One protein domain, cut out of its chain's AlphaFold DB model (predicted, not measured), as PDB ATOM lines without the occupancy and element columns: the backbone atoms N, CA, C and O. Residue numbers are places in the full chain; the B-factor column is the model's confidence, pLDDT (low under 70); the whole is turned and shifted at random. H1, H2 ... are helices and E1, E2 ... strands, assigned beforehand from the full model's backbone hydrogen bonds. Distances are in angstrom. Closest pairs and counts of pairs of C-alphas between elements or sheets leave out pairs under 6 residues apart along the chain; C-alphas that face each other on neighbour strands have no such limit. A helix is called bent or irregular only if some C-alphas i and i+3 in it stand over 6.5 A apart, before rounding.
ATOM      1  N   LYS A 125      59.045 -19.795 -43.251       81.44
ATOM      2  CA  LYS A 125      59.768 -20.643 -42.300       81.44
ATOM      3  C   LYS A 125      58.881 -21.696 -41.612       81.44
ATOM      4  O   LYS A 125      59.241 -22.863 -41.622       81.44
ATOM      5  N   ALA A 126      57.711 -21.326 -41.089       82.12
ATOM      6  CA  ALA A 126      56.815 -22.259 -40.401       82.12
ATOM      7  C   ALA A 126      56.260 -23.343 -41.341       82.12
ATOM      8  O   ALA A 126      56.094 -24.492 -40.937       82.12
ATOM      9  N   VAL A 127      56.007 -22.992 -42.607       83.69
ATOM     10  CA  VAL A 127      55.621 -23.963 -43.639       83.69
ATOM     11  C   VAL A 127      56.782 -24.915 -43.920       83.69
ATOM     12  O   VAL A 127      56.583 -26.128 -43.917       83.69
ATOM     13  N   MET A 128      58.000 -24.391 -44.091       85.38
ATOM     14  CA  MET A 128      59.185 -25.221 -44.336       85.38
ATOM     15  C   MET A 128      59.464 -26.175 -43.170       85.38
ATOM     16  O   MET A 128      59.685 -27.363 -43.401       85.38
ATOM     17  N   ASP A 129      59.387 -25.683 -41.933       86.06
ATOM     18  CA  ASP A 129      59.613 -26.471 -40.717       86.06
ATOM     19  C   ASP A 129      58.604 -27.628 -40.588       86.06
ATOM     20  O   ASP A 129      58.929 -28.691 -40.058       86.06
ATOM     21  N   LEU A 130      57.373 -27.446 -41.084       84.12
ATOM     22  CA  LEU A 130      56.362 -28.506 -41.137       84.12
ATOM     23  C   LEU A 130      56.592 -29.477 -42.301       84.12
ATOM     24  O   LEU A 130      56.405 -30.682 -42.131       84.12
ATOM     25  N   LEU A 131      57.000 -28.987 -43.474       85.25
ATOM     26  CA  LEU A 131      57.233 -29.831 -44.649       85.25
ATOM     27  C   LEU A 131      58.429 -30.769 -44.461       85.25
ATOM     28  O   LEU A 131      58.303 -31.952 -44.768       85.25
ATOM     29  N   PHE A 132      59.541 -30.275 -43.913       84.88
ATOM     30  CA  PHE A 132      60.774 -31.055 -43.726       84.88
ATOM     31  C   PHE A 132      60.818 -31.873 -42.436       84.88
ATOM     32  O   PHE A 132      61.825 -32.516 -42.158       84.88
ATOM     33  N   ARG A 133      59.749 -31.874 -41.635       83.75
ATOM     34  CA  ARG A 133      59.709 -32.687 -40.421       83.75
ATOM     35  C   ARG A 133      59.709 -34.174 -40.802       83.75
ATOM     36  O   ARG A 133      58.754 -34.643 -41.434       83.75
ATOM     37  N   GLU A 134      60.782 -34.880 -40.444       64.75
ATOM     38  CA  GLU A 134      61.028 -36.278 -40.836       64.75
ATOM     39  C   GLU A 134      59.999 -37.246 -40.246       64.75
ATOM     40  O   GLU A 134      59.630 -38.218 -40.901       64.75
ATOM     41  N   THR A 135      59.454 -36.955 -39.063       57.09
ATOM     42  CA  THR A 135      58.645 -37.930 -38.333       57.09
ATOM     43  C   THR A 135      57.141 -37.645 -38.353       57.09
ATOM     44  O   THR A 135      56.673 -36.505 -38.267       57.09
ATOM     45  N   HIS A 136      56.361 -38.731 -38.427       56.56
ATOM     46  CA  HIS A 136      54.930 -38.755 -38.101       56.56
ATOM     47  C   HIS A 136      54.686 -38.729 -36.577       56.56
ATOM     48  O   HIS A 136      53.534 -38.610 -36.150       56.56
ATOM     49  N   ASP A 137      55.748 -38.815 -35.768       47.78
ATOM     50  CA  ASP A 137      55.729 -39.128 -34.330       47.78
ATOM     51  C   ASP A 137      54.978 -38.115 -33.468       47.78
ATOM     52  O   ASP A 137      54.549 -38.430 -32.364       47.78
ATOM     53  N   THR A 138      54.735 -36.904 -33.974       55.00
ATOM     54  CA  THR A 138      53.933 -35.908 -33.252       55.00
ATOM     55  C   THR A 138      52.434 -36.011 -33.534       55.00
ATOM     56  O   THR A 138      51.673 -35.163 -33.069       55.00
ATOM     57  N   CYS A 139      51.975 -36.976 -34.337       63.16
ATOM     58  CA  CYS A 139      50.541 -37.190 -34.495       63.16
ATOM     59  C   CYS A 139      49.990 -37.868 -33.238       63.16
ATOM     60  O   CYS A 139      50.353 -39.023 -32.988       63.16
ATOM     61  N   PRO A 140      49.093 -37.206 -32.479       66.75
ATOM     62  CA  PRO A 140      48.432 -37.866 -31.360       66.75
ATOM     63  C   PRO A 140      47.717 -39.125 -31.863       66.75
ATOM     64  O   PRO A 140      47.329 -39.184 -33.030       66.75
ATOM     65  N   GLU A 141      47.508 -40.125 -31.010       65.12
ATOM     66  CA  GLU A 141      46.751 -41.340 -31.380       65.12
ATOM     67  C   GLU A 141      45.340 -41.019 -31.903       65.12
ATOM     68  O   GLU A 141      44.779 -41.713 -32.746       65.12
ATOM     69  N   THR A 142      44.793 -39.875 -31.491       63.12
ATOM     70  CA  THR A 142      43.518 -39.328 -31.969       63.12
ATOM     71  C   THR A 142      43.606 -38.657 -33.346       63.12
ATOM     72  O   THR A 142      42.600 -38.219 -33.910       63.12
ATOM     73  N   CYS A 143      44.801 -38.534 -33.921       64.81
ATOM     74  CA  CYS A 143      45.003 -37.898 -35.209       64.81
ATOM     75  C   CYS A 143      44.361 -38.746 -36.306       64.81
ATOM     76  O   CYS A 143      44.771 -39.875 -36.566       64.81
ATOM     77  N   MET A 144      43.405 -38.161 -37.033       57.84
ATOM     78  CA  MET A 144      42.744 -38.847 -38.151       57.84
ATOM     79  C   MET A 144      43.675 -39.487 -39.195       57.84
ATOM     80  O   MET A 144      43.197 -40.349 -39.911       57.84
ATOM     81  N   CYS A 145      44.963 -39.134 -39.308       64.88
ATOM     82  CA  CYS A 145      45.862 -39.864 -40.211       64.88
ATOM     83  C   CYS A 145      46.104 -41.305 -39.730       64.88
ATOM     84  O   CYS A 145      46.020 -42.215 -40.544       64.88
ATOM     85  N   LYS A 146      46.288 -41.518 -38.417       64.81
ATOM     86  CA  LYS A 146      46.417 -42.844 -37.791       64.81
ATOM     87  C   LYS A 146      45.090 -43.611 -37.833       64.81
ATOM     88  O   LYS A 146      45.066 -44.807 -38.087       64.81
ATOM     89  N   LEU A 147      43.962 -42.907 -37.692       57.22
ATOM     90  CA  LEU A 147      42.626 -43.519 -37.765       57.22
ATOM     91  C   LEU A 147      42.166 -43.831 -39.208       57.22
ATOM     92  O   LEU A 147      41.436 -44.797 -39.426       57.22
ATOM     93  N   GLN A 148      42.562 -43.025 -40.204       54.31
ATOM     94  CA  GLN A 148      42.153 -43.165 -41.613       54.31
ATOM     95  C   GLN A 148      43.095 -44.011 -42.468       54.31
ATOM     96  O   GLN A 148      42.700 -44.337 -43.586       54.31
ATOM     97  N   GLN A 149      44.253 -44.447 -41.961       53.00
ATOM     98  CA  GLN A 149      45.031 -45.530 -42.588       53.00
ATOM     99  C   GLN A 149      44.201 -46.818 -42.793       53.00
ATOM    100  O   GLN A 149      44.577 -47.674 -43.579       53.00
ATOM    101  N   ARG A 150      43.016 -46.920 -42.169       50.69
ATOM    102  CA  ARG A 150      42.015 -47.977 -42.399       50.69
ATOM    103  C   ARG A 150      41.172 -47.827 -43.674       50.69
ATOM    104  O   ARG A 150      40.390 -48.720 -43.983       50.69
ATOM    105  N   ARG A 151      41.238 -46.700 -44.388       55.66
ATOM    106  CA  ARG A 151      40.545 -46.528 -45.675       55.66
ATOM    107  C   ARG A 151      41.581 -46.658 -46.785       55.66
ATOM    108  O   ARG A 151      42.539 -45.893 -46.781       55.66
ATOM    109  N   ASN A 152      41.350 -47.569 -47.736       62.94
ATOM    110  CA  ASN A 152      42.126 -47.724 -48.974       62.94
ATOM    111  C   ASN A 152      42.039 -46.445 -49.824       62.94
ATOM    112  O   ASN A 152      41.281 -46.365 -50.789       62.94
ATOM    113  N   ARG A 153      42.759 -45.400 -49.420       74.44
ATOM    114  CA  ARG A 153      42.918 -44.175 -50.198       74.44
ATOM    115  C   ARG A 153      43.966 -44.427 -51.267       74.44
ATOM    116  O   ARG A 153      44.977 -45.075 -51.007       74.44
ATOM    117  N   ALA A 154      43.731 -43.891 -52.461       82.25
ATOM    118  CA  ALA A 154      44.762 -43.864 -53.485       82.25
ATOM    119  C   ALA A 154      45.986 -43.096 -52.960       82.25
ATOM    120  O   ALA A 154      45.845 -42.109 -52.233       82.25
ATOM    121  N   LEU A 155      47.180 -43.558 -53.326       87.62
ATOM    122  CA  LEU A 155      48.431 -42.903 -52.954       87.62
ATOM    123  C   LEU A 155      48.474 -41.479 -53.520       87.62
ATOM    124  O   LEU A 155      47.943 -41.217 -54.602       87.62
ATOM    125  N   VAL A 156      49.116 -40.558 -52.803       91.56
ATOM    126  CA  VAL A 156      49.360 -39.200 -53.304       91.56
ATOM    127  C   VAL A 156      50.412 -39.270 -54.406       91.56
ATOM    128  O   VAL A 156      51.479 -39.824 -54.186       91.56
ATOM    129  N   LYS A 157      50.102 -38.707 -55.575       92.38
ATOM    130  CA  LYS A 157      51.004 -38.597 -56.726       92.38
ATOM    131  C   LYS A 157      51.859 -37.333 -56.654       92.38
ATOM    132  O   LYS A 157      53.064 -37.398 -56.852       92.38
ATOM    133  N   GLU A 158      51.240 -36.184 -56.386       91.94
ATOM    134  CA  GLU A 158      51.929 -34.888 -56.317       91.94
ATOM    135  C   GLU A 158      51.211 -33.916 -55.370       91.94
ATOM    136  O   GLU A 158      49.990 -33.980 -55.194       91.94
ATOM    137  N   ILE A 159      51.974 -33.011 -54.751       92.75
ATOM    138  CA  ILE A 159      51.431 -31.878 -53.994       92.75
ATOM    139  C   ILE A 159      51.321 -30.698 -54.956       92.75
ATOM    140  O   ILE A 159      52.329 -30.205 -55.453       92.75
ATOM    141  N   ILE A 160      50.092 -30.252 -55.193       88.88
ATOM    142  CA  ILE A 160      49.783 -29.150 -56.104       88.88
ATOM    143  C   ILE A 160      49.932 -27.816 -55.370       88.88
ATOM    144  O   ILE A 160      50.551 -26.881 -55.869       88.88
ATOM    145  N   ASN A 161      49.353 -27.723 -54.171       87.06
ATOM    146  CA  ASN A 161      49.314 -26.478 -53.412       87.06
ATOM    147  C   ASN A 161      49.268 -26.729 -51.897       87.06
ATOM    148  O   ASN A 161      49.175 -27.871 -51.446       87.06
ATOM    149  N   HIS A 162      49.300 -25.667 -51.096       89.06
ATOM    150  CA  HIS A 162      49.039 -25.725 -49.666       89.06
ATOM    151  C   HIS A 162      48.185 -24.548 -49.199       89.06
ATOM    152  O   HIS A 162      48.238 -23.459 -49.759       89.06
ATOM    153  N   LYS A 163      47.415 -24.763 -48.132       83.88
ATOM    154  CA  LYS A 163      46.672 -23.708 -47.445       83.88
ATOM    155  C   LYS A 163      46.811 -23.835 -45.941       83.88
ATOM    156  O   LYS A 163      46.983 -24.930 -45.400       83.88
ATOM    157  N   TRP A 164      46.713 -22.702 -45.265       80.06
ATOM    158  CA  TRP A 164      46.759 -22.630 -43.813       80.06
ATOM    159  C   TRP A 164      45.358 -22.336 -43.283       80.06
ATOM    160  O   TRP A 164      44.712 -21.395 -43.734       80.06
ATOM    161  N   HIS A 165      44.856 -23.179 -42.383       78.56
ATOM    162  CA  HIS A 165      43.485 -23.084 -41.892       78.56
ATOM    163  C   HIS A 165      43.373 -23.636 -40.469       78.56
ATOM    164  O   HIS A 165      43.866 -24.731 -40.189       78.56
ATOM    165  N   GLY A 166      42.752 -22.878 -39.557       77.00
ATOM    166  CA  GLY A 166      42.525 -23.311 -38.173       77.00
ATOM    167  C   GLY A 166      43.805 -23.723 -37.434       77.00
ATOM    168  O   GLY A 166      43.826 -24.744 -36.744       77.00
ATOM    169  N   GLY A 167      44.908 -22.995 -37.642       80.06
ATOM    170  CA  GLY A 167      46.199 -23.316 -37.022       80.06
ATOM    171  C   GLY A 167      46.962 -24.480 -37.668       80.06
ATOM    172  O   GLY A 167      47.972 -24.923 -37.122       80.06
ATOM    173  N   LYS A 168      46.480 -25.023 -38.793       82.62
ATOM    174  CA  LYS A 168      47.005 -26.248 -39.411       82.62
ATOM    175  C   LYS A 168      47.342 -26.034 -40.885       82.62
ATOM    176  O   LYS A 168      46.658 -25.307 -41.598       82.62
ATOM    177  N   LEU A 169      48.394 -26.716 -41.341       85.81
ATOM    178  CA  LEU A 169      48.796 -26.758 -42.746       85.81
ATOM    179  C   LEU A 169      48.100 -27.926 -43.459       85.81
ATOM    180  O   LEU A 169      48.212 -29.082 -43.038       85.81
ATOM    181  N   PHE A 170      47.409 -27.610 -44.548       87.94
ATOM    182  CA  PHE A 170      46.797 -28.561 -45.467       87.94
ATOM    183  C   PHE A 170      47.492 -28.478 -46.825       87.94
ATOM    184  O   PHE A 170      47.877 -27.401 -47.264       87.94
ATOM    185  N   LEU A 171      47.641 -29.616 -47.485       90.94
ATOM    186  CA  LEU A 171      48.290 -29.807 -48.772       90.94
ATOM    187  C   LEU A 171      47.220 -30.260 -49.765       90.94
ATOM    188  O   LEU A 171      46.543 -31.253 -49.516       90.94
ATOM    189  N   LEU A 172      47.036 -29.528 -50.859       90.44
ATOM    190  CA  LEU A 172      46.200 -29.965 -51.969       90.44
ATOM    191  C   LEU A 172      46.980 -31.009 -52.765       90.44
ATOM    192  O   LEU A 172      48.003 -30.701 -53.375       90.44
ATOM    193  N   CYS A 173      46.504 -32.244 -52.734       91.56
ATOM    194  CA  CYS A 173      47.213 -33.408 -53.233       91.56
ATOM    195  C   CYS A 173      46.459 -34.036 -54.398       91.56
ATOM    196  O   CYS A 173      45.281 -34.363 -54.269       91.56
ATOM    197  N   LYS A 174      47.156 -34.271 -55.510       89.19
ATOM    198  CA  LYS A 174      46.664 -35.134 -56.585       89.19
ATOM    199  C   LYS A 174      46.946 -36.578 -56.219       89.19
ATOM    200  O   LYS A 174      48.040 -36.896 -55.758       89.19
ATOM    201  N   LEU A 175      45.984 -37.455 -56.445       89.69
ATOM    202  CA  LEU A 175      46.094 -38.872 -56.119       89.69
ATOM    203  C   LEU A 175      46.441 -39.700 -57.377       89.69
ATOM    204  O   LEU A 175      46.270 -39.241 -58.505       89.69
ATOM    205  N   HIS A 176      46.974 -40.911 -57.194       85.25
ATOM    206  CA  HIS A 176      47.450 -41.780 -58.282       85.25
ATOM    207  C   HIS A 176      46.338 -42.304 -59.192       85.25
ATOM    208  O   HIS A 176      46.592 -42.622 -60.353       85.25
ATOM    209  N   SER A 177      45.108 -42.402 -58.690       83.75
ATOM    210  CA  SER A 177      43.989 -42.793 -59.536       83.75
ATOM    211  C   SER A 177      43.612 -41.616 -60.437       83.75
ATOM    212  O   SER A 177      43.276 -40.534 -59.964       83.75
ATOM    213  N   ALA A 178      43.615 -41.830 -61.753       67.31
ATOM    214  CA  ALA A 178      43.157 -40.818 -62.709       67.31
ATOM    215  C   ALA A 178      41.696 -40.388 -62.459       67.31
ATOM    216  O   ALA A 178      41.292 -39.308 -62.866       67.31
ATOM    217  N   LYS A 179      40.920 -41.221 -61.749       73.94
ATOM    218  CA  LYS A 179      39.531 -40.948 -61.354       73.94
ATOM    219  C   LYS A 179      39.407 -40.177 -60.039       73.94
ATOM    220  O   LYS A 179      38.307 -39.770 -59.682       73.94
ATOM    221  N   SER A 180      40.489 -40.050 -59.271       76.00
ATOM    222  CA  SER A 180      40.443 -39.406 -57.959       76.00
ATOM    223  C   SER A 180      40.704 -37.910 -58.051       76.00
ATOM    224  O   SER A 180      41.677 -37.461 -58.651       76.00
ATOM    225  N   VAL A 181      39.818 -37.154 -57.413       76.00
ATOM    226  CA  VAL A 181      39.867 -35.693 -57.348       76.00
ATOM    227  C   VAL A 181      41.013 -35.249 -56.441       76.00
ATOM    228  O   VAL A 181      41.313 -35.949 -55.471       76.00
ATOM    229  N   PRO A 182      41.639 -34.087 -56.695       83.50
ATOM    230  CA  PRO A 182      42.538 -33.480 -55.730       83.50
ATOM    231  C   PRO A 182      41.871 -33.269 -54.363       83.50
ATOM    232  O   PRO A 182      40.781 -32.690 -54.255       83.50
ATOM    233  N   GLU A 183      42.549 -33.713 -53.308       87.94
ATOM    234  CA  GLU A 183      42.066 -33.647 -51.927       87.94
ATOM    235  C   GLU A 183      42.991 -32.791 -51.060       87.94
ATOM    236  O   GLU A 183      44.213 -32.846 -51.191       87.94
ATOM    237  N   TYR A 184      42.414 -32.026 -50.127       88.06
ATOM    238  CA  TYR A 184      43.192 -31.379 -49.074       88.06
ATOM    239  C   TYR A 184      43.537 -32.395 -47.986       88.06
ATOM    240  O   TYR A 184      42.674 -32.863 -47.243       88.06
ATOM    241  N   LEU A 185      44.822 -32.703 -47.873       88.56
ATOM    242  CA  LEU A 185      45.384 -33.623 -46.900       88.56
ATOM    243  C   LEU A 185      46.215 -32.863 -45.872       88.56
ATOM    244  O   LEU A 185      46.879 -31.880 -46.178       88.56
ATOM    245  N   ARG A 186      46.212 -33.310 -44.620       88.50
ATOM    246  CA  ARG A 186      47.154 -32.784 -43.626       88.50
ATOM    247  C   ARG A 186      48.567 -33.236 -43.966       88.50
ATOM    248  O   ARG A 186      48.755 -34.300 -44.544       88.50
ATOM    249  N   VAL A 187      49.563 -32.483 -43.502       89.31
ATOM    250  CA  VAL A 187      50.993 -32.814 -43.662       89.31
ATOM    251  C   VAL A 187      51.288 -34.277 -43.297       89.31
ATOM    252  O   VAL A 187      51.950 -34.988 -44.041       89.31
ATOM    253  N   CYS A 188      50.717 -34.768 -42.198       84.44
ATOM    254  CA  CYS A 188      50.898 -36.144 -41.732       84.44
ATOM    255  C   CYS A 188      50.207 -37.232 -42.572       84.44
ATOM    256  O   CYS A 188      50.389 -38.411 -42.289       84.44
ATOM    257  N   GLN A 189      49.386 -36.864 -43.553       86.44
ATOM    258  CA  GLN A 189      48.718 -37.785 -44.479       86.44
ATOM    259  C   GLN A 189      49.465 -37.901 -45.812       86.44
ATOM    260  O   GLN A 189      49.031 -38.653 -46.681       86.44
ATOM    261  N   VAL A 190      50.561 -37.159 -45.984       89.44
ATOM    262  CA  VAL A 190      51.348 -37.126 -47.216       89.44
ATOM    263  C   VAL A 190      52.741 -37.684 -46.944       89.44
ATOM    264  O   VAL A 190      53.362 -37.363 -45.927       89.44
ATOM    265  N   ASN A 191      53.219 -38.521 -47.866       88.38
ATOM    266  CA  ASN A 191      54.534 -39.152 -47.797       88.38
ATOM    267  C   ASN A 191      55.642 -38.097 -47.571       88.38
ATOM    268  O   ASN A 191      55.619 -37.018 -48.172       88.38
ATOM    269  N   CYS A 192      56.593 -38.399 -46.679       86.69
ATOM    270  CA  CYS A 192      57.688 -37.499 -46.307       86.69
ATOM    271  C   CYS A 192      58.550 -37.072 -47.503       86.69
ATOM    272  O   CYS A 192      58.941 -35.908 -47.583       86.69
ATOM    273  N   GLU A 193      58.783 -37.963 -48.464       88.38
ATOM    274  CA  GLU A 193      59.547 -37.682 -49.672       88.38
ATOM    275  C   GLU A 193      58.849 -36.625 -50.532       88.38
ATOM    276  O   GLU A 193      59.467 -35.620 -50.887       88.38
ATOM    277  N   LEU A 194      57.544 -36.785 -50.786       91.31
ATOM    278  CA  LEU A 194      56.744 -35.809 -51.536       91.31
ATOM    279  C   LEU A 194      56.710 -34.451 -50.834       91.31
ATOM    280  O   LEU A 194      56.852 -33.411 -51.481       91.31
ATOM    281  N   ARG A 195      56.588 -34.437 -49.500       92.69
ATOM    282  CA  ARG A 195      56.688 -33.196 -48.716       92.69
ATOM    283  C   ARG A 195      58.051 -32.534 -48.880       92.69
ATOM    284  O   ARG A 195      58.113 -31.320 -49.059       92.69
ATOM    285  N   GLY A 196      59.125 -33.318 -48.857       88.88
ATOM    286  CA  GLY A 196      60.485 -32.839 -49.085       88.88
ATOM    287  C   GLY A 196      60.679 -32.278 -50.494       88.88
ATOM    288  O   GLY A 196      61.273 -31.210 -50.642       88.88
ATOM    289  N   GLN A 197      60.144 -32.947 -51.519       91.38
ATOM    290  CA  GLN A 197      60.153 -32.469 -52.906       91.38
ATOM    291  C   GLN A 197      59.421 -31.127 -53.029       91.38
ATOM    292  O   GLN A 197      59.988 -30.161 -53.541       91.38
ATOM    293  N   TYR A 198      58.212 -31.028 -52.472       93.12
ATOM    294  CA  TYR A 198      57.437 -29.790 -52.475       93.12
ATOM    295  C   TYR A 198      58.116 -28.673 -51.669       93.12
ATOM    296  O   TYR A 198      58.186 -27.529 -52.108       93.12
ATOM    297  N   GLY A 199      58.715 -28.999 -50.523       89.69
ATOM    298  CA  GLY A 199      59.526 -28.058 -49.754       89.69
ATOM    299  C   GLY A 199      60.725 -27.536 -50.552       89.69
ATOM    300  O   GLY A 199      60.988 -26.337 -50.553       89.69
ATOM    301  N   ARG A 200      61.450 -28.398 -51.275       89.69
ATOM    302  CA  ARG A 200      62.546 -27.961 -52.160       89.69
ATOM    303  C   ARG A 200      62.037 -27.055 -53.277       89.69
ATOM    304  O   ARG A 200      62.641 -26.013 -53.519       89.69
ATOM    305  N   TYR A 201      60.899 -27.394 -53.880       89.19
ATOM    306  CA  TYR A 201      60.230 -26.543 -54.862       89.19
ATOM    307  C   TYR A 201      59.927 -25.145 -54.294       89.19
ATOM    308  O   TYR A 201      60.263 -24.147 -54.930       89.19
ATOM    309  N   LEU A 202      59.390 -25.050 -53.072       86.56
ATOM    310  CA  LEU A 202      59.122 -23.764 -52.415       86.56
ATOM    311  C   LEU A 202      60.395 -22.968 -52.087       86.56
ATOM    312  O   LEU A 202      60.356 -21.739 -52.124       86.56
ATOM    313  N   LYS A 203      61.513 -23.638 -51.761       84.31
ATOM    314  CA  LYS A 203      62.815 -22.970 -51.554       84.31
ATOM    315  C   LYS A 203      63.319 -22.329 -52.844       84.31
ATOM    316  O   LYS A 203      63.751 -21.185 -52.809       84.31
ATOM    317  N   LEU A 204      63.259 -23.065 -53.954       85.94
ATOM    318  CA  LEU A 204      63.790 -22.623 -55.246       85.94
ATOM    319  C   LEU A 204      62.950 -21.506 -55.865       85.94
ATOM    320  O   LEU A 204      63.494 -20.524 -56.353       85.94
ATOM    321  N   ASN A 205      61.625 -21.635 -55.808       82.50
ATOM    322  CA  ASN A 205      60.710 -20.700 -56.466       82.50
ATOM    323  C   ASN A 205      60.284 -19.540 -55.552       82.50
ATOM    324  O   ASN A 205      59.475 -18.697 -55.934       82.50
ATOM    325  N   GLY A 206      60.817 -19.488 -54.327       65.69
ATOM    326  CA  GLY A 206      60.638 -18.397 -53.374       65.69
ATOM    327  C   GLY A 206      59.253 -18.322 -52.729       65.69
ATOM    328  O   GLY A 206      59.169 -17.873 -51.588       65.69
ATOM    329  N   ARG A 207      58.177 -18.755 -53.401       62.62
ATOM    330  CA  ARG A 207      56.797 -18.817 -52.884       62.62
ATOM    331  C   ARG A 207      55.996 -19.923 -53.596       62.62
ATOM    332  O   ARG A 207      56.314 -20.244 -54.739       62.62
ATOM    333  N   PRO A 208      54.939 -20.484 -52.970       55.03
ATOM    334  CA  PRO A 208      53.856 -21.101 -53.750       55.03
ATOM    335  C   PRO A 208      53.260 -20.037 -54.692       55.03
ATOM    336  O   PRO A 208      53.489 -18.849 -54.433       55.03
ATOM    337  N   PRO A 209      52.487 -20.401 -55.733       49.88
ATOM    338  CA  PRO A 209      51.715 -19.427 -56.498       49.88
ATOM    339  C   PRO A 209      50.917 -18.540 -55.526       49.88
ATOM    340  O   PRO A 209      49.956 -18.983 -54.911       49.88
ATOM    341  N   SER A 210      51.434 -17.327 -55.305       43.62
ATOM    342  CA  SER A 210      50.863 -16.210 -54.555       43.62
ATOM    343  C   SER A 210      50.244 -16.510 -53.170       43.62
ATOM    344  O   SER A 210      49.053 -16.731 -53.029       43.62
ATOM    345  N   ALA A 211      51.026 -16.345 -52.092       41.41
ATOM    346  CA  ALA A 211      50.494 -16.155 -50.725       41.41
ATOM    347  C   ALA A 211      49.938 -14.728 -50.472       41.41
ATOM    348  O   ALA A 211      49.551 -14.400 -49.350       41.41
ATOM    349  N   LYS A 212      49.972 -13.850 -51.490       41.03
ATOM    350  CA  LYS A 212      49.390 -12.497 -51.446       41.03
ATOM    351  C   LYS A 212      47.977 -12.465 -52.025       41.03
ATOM    352  O   LYS A 212      47.161 -11.686 -51.541       41.03
ATOM    353  N   GLU A 213      47.664 -13.328 -52.983       45.28
ATOM    354  CA  GLU A 213      46.281 -13.720 -53.202       45.28
ATOM    355  C   GLU A 213      45.878 -14.563 -52.006       45.28
ATOM    356  O   GLU A 213      46.407 -15.645 -51.759       45.28
ATOM    357  N   LYS A 214      44.921 -14.057 -51.227       50.91
ATOM    358  CA  LYS A 214      44.036 -14.965 -50.507       50.91
ATOM    359  C   LYS A 214      43.575 -15.970 -51.554       50.91
ATOM    360  O   LYS A 214      42.846 -15.573 -52.458       50.91
ATOM    361  N   TRP A 215      44.051 -17.212 -51.454       54.31
ATOM    362  CA  TRP A 215      43.562 -18.304 -52.279       54.31
ATOM    363  C   TRP A 215      42.061 -18.358 -52.068       54.31
ATOM    364  O   TRP A 215      41.574 -18.751 -51.003       54.31
ATOM    365  N   SER A 216      41.354 -17.798 -53.031       66.56
ATOM    366  CA  SER A 216      39.935 -17.572 -52.920       66.56
ATOM    367  C   SER A 216      39.212 -18.837 -53.359       66.56
ATOM    368  O   SER A 216      39.819 -19.779 -53.881       66.56
ATOM    369  N   VAL A 217      37.906 -18.879 -53.131       60.94
ATOM    370  CA  VAL A 217      37.076 -19.979 -53.632       60.94
ATOM    371  C   VAL A 217      37.257 -20.124 -55.148       60.94
ATOM    372  O   VAL A 217      37.381 -21.237 -55.647       60.94
ATOM    373  N   GLU A 218      37.408 -19.006 -55.856       66.00
ATOM    374  CA  GLU A 218      37.625 -18.947 -57.302       66.00
ATOM    375  C   GLU A 218      38.955 -19.587 -57.726       66.00
ATOM    376  O   GLU A 218      39.002 -20.275 -58.742       66.00
ATOM    377  N   HIS A 219      40.021 -19.442 -56.932       66.31
ATOM    378  CA  HIS A 219      41.298 -20.110 -57.209       66.31
ATOM    379  C   HIS A 219      41.198 -21.631 -57.027       66.31
ATOM    380  O   HIS A 219      41.763 -22.383 -57.824       66.31
ATOM    381  N   ASP A 220      40.464 -22.101 -56.007       64.00
ATOM    382  CA  ASP A 220      40.231 -23.540 -55.806       64.00
ATOM    383  C   ASP A 220      39.403 -24.126 -56.954       64.00
ATOM    384  O   ASP A 220      39.735 -25.198 -57.457       64.00
ATOM    385  N   ILE A 221      38.373 -23.400 -57.403       67.06
ATOM    386  CA  ILE A 221      37.546 -23.768 -58.558       67.06
ATOM    387  C   ILE A 221      38.407 -23.843 -59.823       67.06
ATOM    388  O   ILE A 221      38.455 -24.900 -60.446       67.06
ATOM    389  N   ALA A 222      39.163 -22.791 -60.152       69.88
ATOM    390  CA  ALA A 222      39.994 -22.750 -61.356       69.88
ATOM    391  C   ALA A 222      41.055 -23.865 -61.379       69.88
ATOM    392  O   ALA A 222      41.285 -24.499 -62.409       69.88
ATOM    393  N   ALA A 223      41.683 -24.155 -60.233       67.75
ATOM    394  CA  ALA A 223      42.634 -25.258 -60.122       67.75
ATOM    395  C   ALA A 223      41.959 -26.623 -60.340       67.75
ATOM    396  O   ALA A 223      42.518 -27.483 -61.023       67.75
ATOM    397  N   ARG A 224      40.756 -26.831 -59.786       67.94
ATOM    398  CA  ARG A 224      39.978 -28.062 -59.992       67.94
ATOM    399  C   ARG A 224      39.531 -28.209 -61.444       67.94
ATOM    400  O   ARG A 224      39.710 -29.281 -62.007       67.94
ATOM    401  N   GLU A 225      39.018 -27.149 -62.062       71.56
ATOM    402  CA  GLU A 225      38.614 -27.142 -63.473       71.56
ATOM    403  C   GLU A 225      39.790 -27.468 -64.400       71.56
ATOM    404  O   GLU A 225      39.671 -28.330 -65.269       71.56
ATOM    405  N   ALA A 226      40.957 -26.856 -64.176       73.19
ATOM    406  CA  ALA A 226      42.156 -27.127 -64.968       73.19
ATOM    407  C   ALA A 226      42.639 -28.581 -64.829       73.19
ATOM    408  O   ALA A 226      43.047 -29.195 -65.814       73.19
ATOM    409  N   LEU A 227      42.584 -29.145 -63.618       64.88
ATOM    410  CA  LEU A 227      43.029 -30.516 -63.342       64.88
ATOM    411  C   LEU A 227      42.033 -31.585 -63.798       64.88
ATOM    412  O   LEU A 227      42.435 -32.724 -64.034       64.88
ATOM    413  N   CYS A 228      40.754 -31.236 -63.894       66.75
ATOM    414  CA  CYS A 228      39.673 -32.158 -64.228       66.75
ATOM    415  C   CYS A 228      39.090 -31.921 -65.625       66.75
ATOM    416  O   CYS A 228      38.089 -32.538 -65.973       66.75
ATOM    417  N   LYS A 229      39.742 -31.094 -66.451       69.44
ATOM    418  CA  LYS A 229      39.333 -30.803 -67.831       69.44
ATOM    419  C   LYS A 229      39.132 -32.063 -68.683       69.44
ATOM    420  O   LYS A 229      38.225 -32.102 -69.508       69.44
ATOM    421  N   ASP A 230      39.930 -33.100 -68.435       63.34
ATOM    422  CA  ASP A 230      39.879 -34.368 -69.174       63.34
ATOM    423  C   ASP A 230      38.951 -35.419 -68.531       63.34
ATOM    424  O   ASP A 230      38.854 -36.546 -69.019       63.34
ATOM    425  N   TYR A 231      38.278 -35.088 -67.422       59.50
ATOM    426  CA  TYR A 231      37.432 -36.015 -66.670       59.50
ATOM    427  C   TYR A 231      36.084 -35.367 -66.327       59.50
ATOM    428  O   TYR A 231      35.969 -34.706 -65.292       59.50
ATOM    429  N   PRO A 232      35.038 -35.557 -67.156       62.69
ATOM    430  CA  PRO A 232      33.719 -35.035 -66.837       62.69
ATOM    431  C   PRO A 232      33.226 -35.686 -65.542       62.69
ATOM    432  O   PRO A 232      33.107 -36.910 -65.429       62.69
ATOM    433  N   PHE A 233      32.980 -34.855 -64.535       63.25
ATOM    434  CA  PHE A 233      32.378 -35.292 -63.288       63.25
ATOM    435  C   PHE A 233      30.961 -35.813 -63.540       63.25
ATOM    436  O   PHE A 233      30.258 -35.351 -64.435       63.25
ATOM    437  N   SER A 234      30.497 -36.754 -62.713       72.12
ATOM    438  CA  SER A 234      29.050 -36.919 -62.576       72.12
ATOM    439  C   SER A 234      28.463 -35.612 -62.036       72.12
ATOM    440  O   SER A 234      29.111 -34.946 -61.227       72.12
ATOM    441  N   ALA A 235      27.233 -35.264 -62.424       71.44
ATOM    442  CA  ALA A 235      26.562 -34.048 -61.944       71.44
ATOM    443  C   ALA A 235      26.555 -33.946 -60.402       71.44
ATOM    444  O   ALA A 235      26.675 -32.863 -59.832       71.44
ATOM    445  N   ASP A 236      26.490 -35.089 -59.710       69.12
ATOM    446  CA  ASP A 236      26.610 -35.154 -58.253       69.12
ATOM    447  C   ASP A 236      28.002 -34.775 -57.746       69.12
ATOM    448  O   ASP A 236      28.115 -34.019 -56.782       69.12
ATOM    449  N   ASN A 237      29.060 -35.276 -58.385       64.38
ATOM    450  CA  ASN A 237      30.423 -34.921 -58.013       64.38
ATOM    451  C   ASN A 237      30.692 -33.448 -58.307       64.38
ATOM    452  O   ASN A 237      31.249 -32.773 -57.454       64.38
ATOM    453  N   GLU A 238      30.247 -32.934 -59.451       70.25
ATOM    454  CA  GLU A 238      30.380 -31.520 -59.802       70.25
ATOM    455  C   GLU A 238      29.700 -30.616 -58.765       70.25
ATOM    456  O   GLU A 238      30.326 -29.705 -58.225       70.25
ATOM    457  N   ARG A 239      28.466 -30.954 -58.367       77.88
ATOM    458  CA  ARG A 239      27.740 -30.263 -57.293       77.88
ATOM    459  C   ARG A 239      28.500 -30.290 -55.965       77.88
ATOM    460  O   ARG A 239      28.580 -29.272 -55.280       77.88
ATOM    461  N   VAL A 240      29.060 -31.439 -55.582       73.31
ATOM    462  CA  VAL A 240      29.875 -31.573 -54.360       73.31
ATOM    463  C   VAL A 240      31.139 -30.711 -54.457       73.31
ATOM    464  O   VAL A 240      31.482 -30.021 -53.499       73.31
ATOM    465  N   GLN A 241      31.810 -30.710 -55.611       67.69
ATOM    466  CA  GLN A 241      33.031 -29.936 -55.842       67.69
ATOM    467  C   GLN A 241      32.787 -28.427 -55.807       67.69
ATOM    468  O   GLN A 241      33.599 -27.710 -55.235       67.69
ATOM    469  N   GLN A 242      31.660 -27.952 -56.340       72.38
ATOM    470  CA  GLN A 242      31.266 -26.544 -56.244       72.38
ATOM    471  C   GLN A 242      30.935 -26.135 -54.804       72.38
ATOM    472  O   GLN A 242      31.168 -25.000 -54.409       72.38
ATOM    473  N   GLN A 243      30.417 -27.059 -53.990       77.50
ATOM    474  CA  GLN A 243      30.056 -26.766 -52.607       77.50
ATOM    475  C   GLN A 243      31.269 -26.697 -51.682       77.50
ATOM    476  O   GLN A 243      31.356 -25.750 -50.911       77.50
ATOM    477  N   ILE A 244      32.188 -27.669 -51.743       70.56
ATOM    478  CA  ILE A 244      33.300 -27.837 -50.784       70.56
ATOM    479  C   ILE A 244      34.065 -26.537 -50.455       70.56
ATOM    480  O   ILE A 244      34.320 -26.312 -49.270       70.56
ATOM    481  N   PRO A 245      34.414 -25.667 -51.423       69.69
ATOM    482  CA  PRO A 245      35.124 -24.420 -51.142       69.69
ATOM    483  C   PRO A 245      34.390 -23.451 -50.204       69.69
ATOM    484  O   PRO A 245      35.039 -22.653 -49.530       69.69
ATOM    485  N   HIS A 246      33.058 -23.515 -50.135       75.25
ATOM    486  CA  HIS A 246      32.240 -22.631 -49.298       75.25
ATOM    487  C   HIS A 246      32.188 -23.044 -47.820       75.25
ATOM    488  O   HIS A 246      31.575 -22.343 -47.014       75.25
ATOM    489  N   TYR A 247      32.799 -24.172 -47.457       78.25
ATOM    490  CA  TYR A 247      32.732 -24.728 -46.109       78.25
ATOM    491  C   TYR A 247      34.110 -24.765 -45.468       78.25
ATOM    492  O   TYR A 247      35.141 -24.881 -46.133       78.25
ATOM    493  N   ILE A 248      34.109 -24.661 -44.142       63.38
ATOM    494  CA  ILE A 248      35.324 -24.587 -43.327       63.38
ATOM    495  C   ILE A 248      36.132 -25.884 -43.484       63.38
ATOM    496  O   ILE A 248      37.341 -25.864 -43.731       63.38
ATOM    497  N   ASP A 249      35.447 -27.021 -43.416       66.06
ATOM    498  CA  ASP A 249      36.010 -28.337 -43.664       66.06
ATOM    499  C   ASP A 249      34.938 -29.325 -44.164       66.06
ATOM    500  O   ASP A 249      33.780 -28.980 -44.409       66.06
ATOM    501  N   THR A 250      35.336 -30.587 -44.347       65.56
ATOM    502  CA  THR A 250      34.427 -31.653 -44.785       65.56
ATOM    503  C   THR A 250      33.315 -31.937 -43.771       65.56
ATOM    504  O   THR A 250      32.235 -32.350 -44.183       65.56
ATOM    505  N   LEU A 251      33.555 -31.745 -42.469       62.59
ATOM    506  CA  LEU A 251      32.541 -31.961 -41.434       62.59
ATOM    507  C   LEU A 251      31.498 -30.839 -41.464       62.59
ATOM    508  O   LEU A 251      30.310 -31.140 -41.495       62.59
ATOM    509  N   ASP A 252      31.938 -29.584 -41.570       74.00
ATOM    510  CA  ASP A 252      31.090 -28.402 -41.749       74.00
ATOM    511  C   ASP A 252      30.229 -28.527 -43.016       74.00
ATOM    512  O   ASP A 252      29.017 -28.304 -42.981       74.00
ATOM    513  N   TRP A 253      30.823 -28.988 -44.124       82.06
ATOM    514  CA  TRP A 253      30.088 -29.305 -45.350       82.06
ATOM    515  C   TRP A 253      29.042 -30.403 -45.127       82.06
ATOM    516  O   TRP A 253      27.886 -30.236 -45.515       82.06
ATOM    517  N   MET A 254      29.408 -31.521 -44.489       74.69
ATOM    518  CA  MET A 254      28.482 -32.630 -44.223       74.69
ATOM    519  C   MET A 254      27.313 -32.221 -43.321       74.69
ATOM    520  O   MET A 254      26.186 -32.662 -43.560       74.69
ATOM    521  N   GLU A 255      27.580 -31.410 -42.297       75.88
ATOM    522  CA  GLU A 255      26.585 -30.925 -41.342       75.88
ATOM    523  C   GLU A 255      25.611 -29.949 -42.002       75.88
ATOM    524  O   GLU A 255      24.397 -30.150 -41.927       75.88
ATOM    525  N   LYS A 256      26.132 -28.948 -42.722       79.19
ATOM    526  CA  LYS A 256      25.317 -27.891 -43.332       79.19
ATOM    527  C   LYS A 256      24.581 -28.328 -44.596       79.19
ATOM    528  O   LYS A 256      23.481 -27.847 -44.847       79.19
ATOM    529  N   THR A 257      25.145 -29.239 -45.392       80.25
ATOM    530  CA  THR A 257      24.492 -29.712 -46.629       80.25
ATOM    531  C   THR A 257      23.630 -30.953 -46.429       80.25
ATOM    532  O   THR A 257      22.858 -31.314 -47.313       80.25
ATOM    533  N   GLY A 258      23.781 -31.658 -45.303       78.12
ATOM    534  CA  GLY A 258      23.107 -32.935 -45.061       78.12
ATOM    535  C   GLY A 258      23.583 -34.085 -45.961       78.12
ATOM    536  O   GLY A 258      23.120 -35.213 -45.787       78.12
TER     537      GLY A 258
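Overview. This is residues 125 to 258 of the 377 residues of the protein "Chromo domain-containing protein" of Hypsibius dujardini (UniProt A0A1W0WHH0). A small, strongly twisted sheet of three strands stands in the middle, with H1 and H3 side by side over one face and H4, H5 and H6 gathered at the end of the domain away from them. H2 touches no helix and follows a long loop, residues 132 to 143. The printed part has 134 residues, mixed in class, in the order H1 H2 E1 E2 E3 H3 H4 H5 H6; the sheet, E1 E2 E3, is antiparallel. It is compact, with a radius of gyration of the C-alphas of 15.2 A and spans of 40 by 35 by 28 A.

Arrangement. H1, residues 125 to 131, touches H3, residues 192 to 204, opposite ways at a shallow tilt of 30 degrees; their closest C-alphas, of Leu 131 and Arg 195, are 5.3 A apart. H2, residues 144 to 148, is not on the sheet. E1, residues 156 to 165, E2, residues 168 to 175, and E3, residues 183 to 186, form a meander, each strand the antiparallel neighbour of the one before. N 160 and O 172 are 2.8 A apart across the hairpin E1 and E2, N 171 and O 185 2.7 A across the hairpin E2 and E3. H3 lies over E1 at a height over the sheet of 10.0 A, on the same face as H1; the closest C-alphas of H3 and E1, of Tyr 198 and Ile 159, are 6.5 A apart. H4, residues 217 to 228, only grazes the sheet with residues 220 to 227. It forms a helical hairpin with H5, residues 235 to 246, at a shallow tilt of 34 degrees, only just short of steep; C-alphas 217 and 245 are closest, 5.5 A. H5 and H6, residues 250 to 257, only just touch, with 3 pairs of C-alphas within 8 A, and only at the corner; Ile 244 and Trp 253 have the closest C-alphas, 6.5 A. Every O i to N i+4 pair is within hydrogen-bond range in H1, H2, H3, H4 and H6, and 6 of 8 in H5.

Along the chain. H1 begins at C-alpha 125 (59.768, -20.643, -42.300). E1, 20.6 A from first to last C-alpha, bends by 72 degrees at residue 160; E2 measures 21.0 A, H3 18.4 A, H4 16.4 A and H5 18.0 A. H5 is only just irregular: C-alphas 242 and 245 are 6.7 A apart. H6 ends at C-alpha 257 (24.492, -29.712, -46.629).

Size, cuts and confidence. The C-alphas farthest apart, of Leu 204 and Gly 258, are 43.2 A apart. The printed part has no cut; the links H1 to H2 and H3 to H4 are long. Mean pLDDT of the printed part is 74.3, with 54 residues under 70, among them 134 to 152 and 206 to 224.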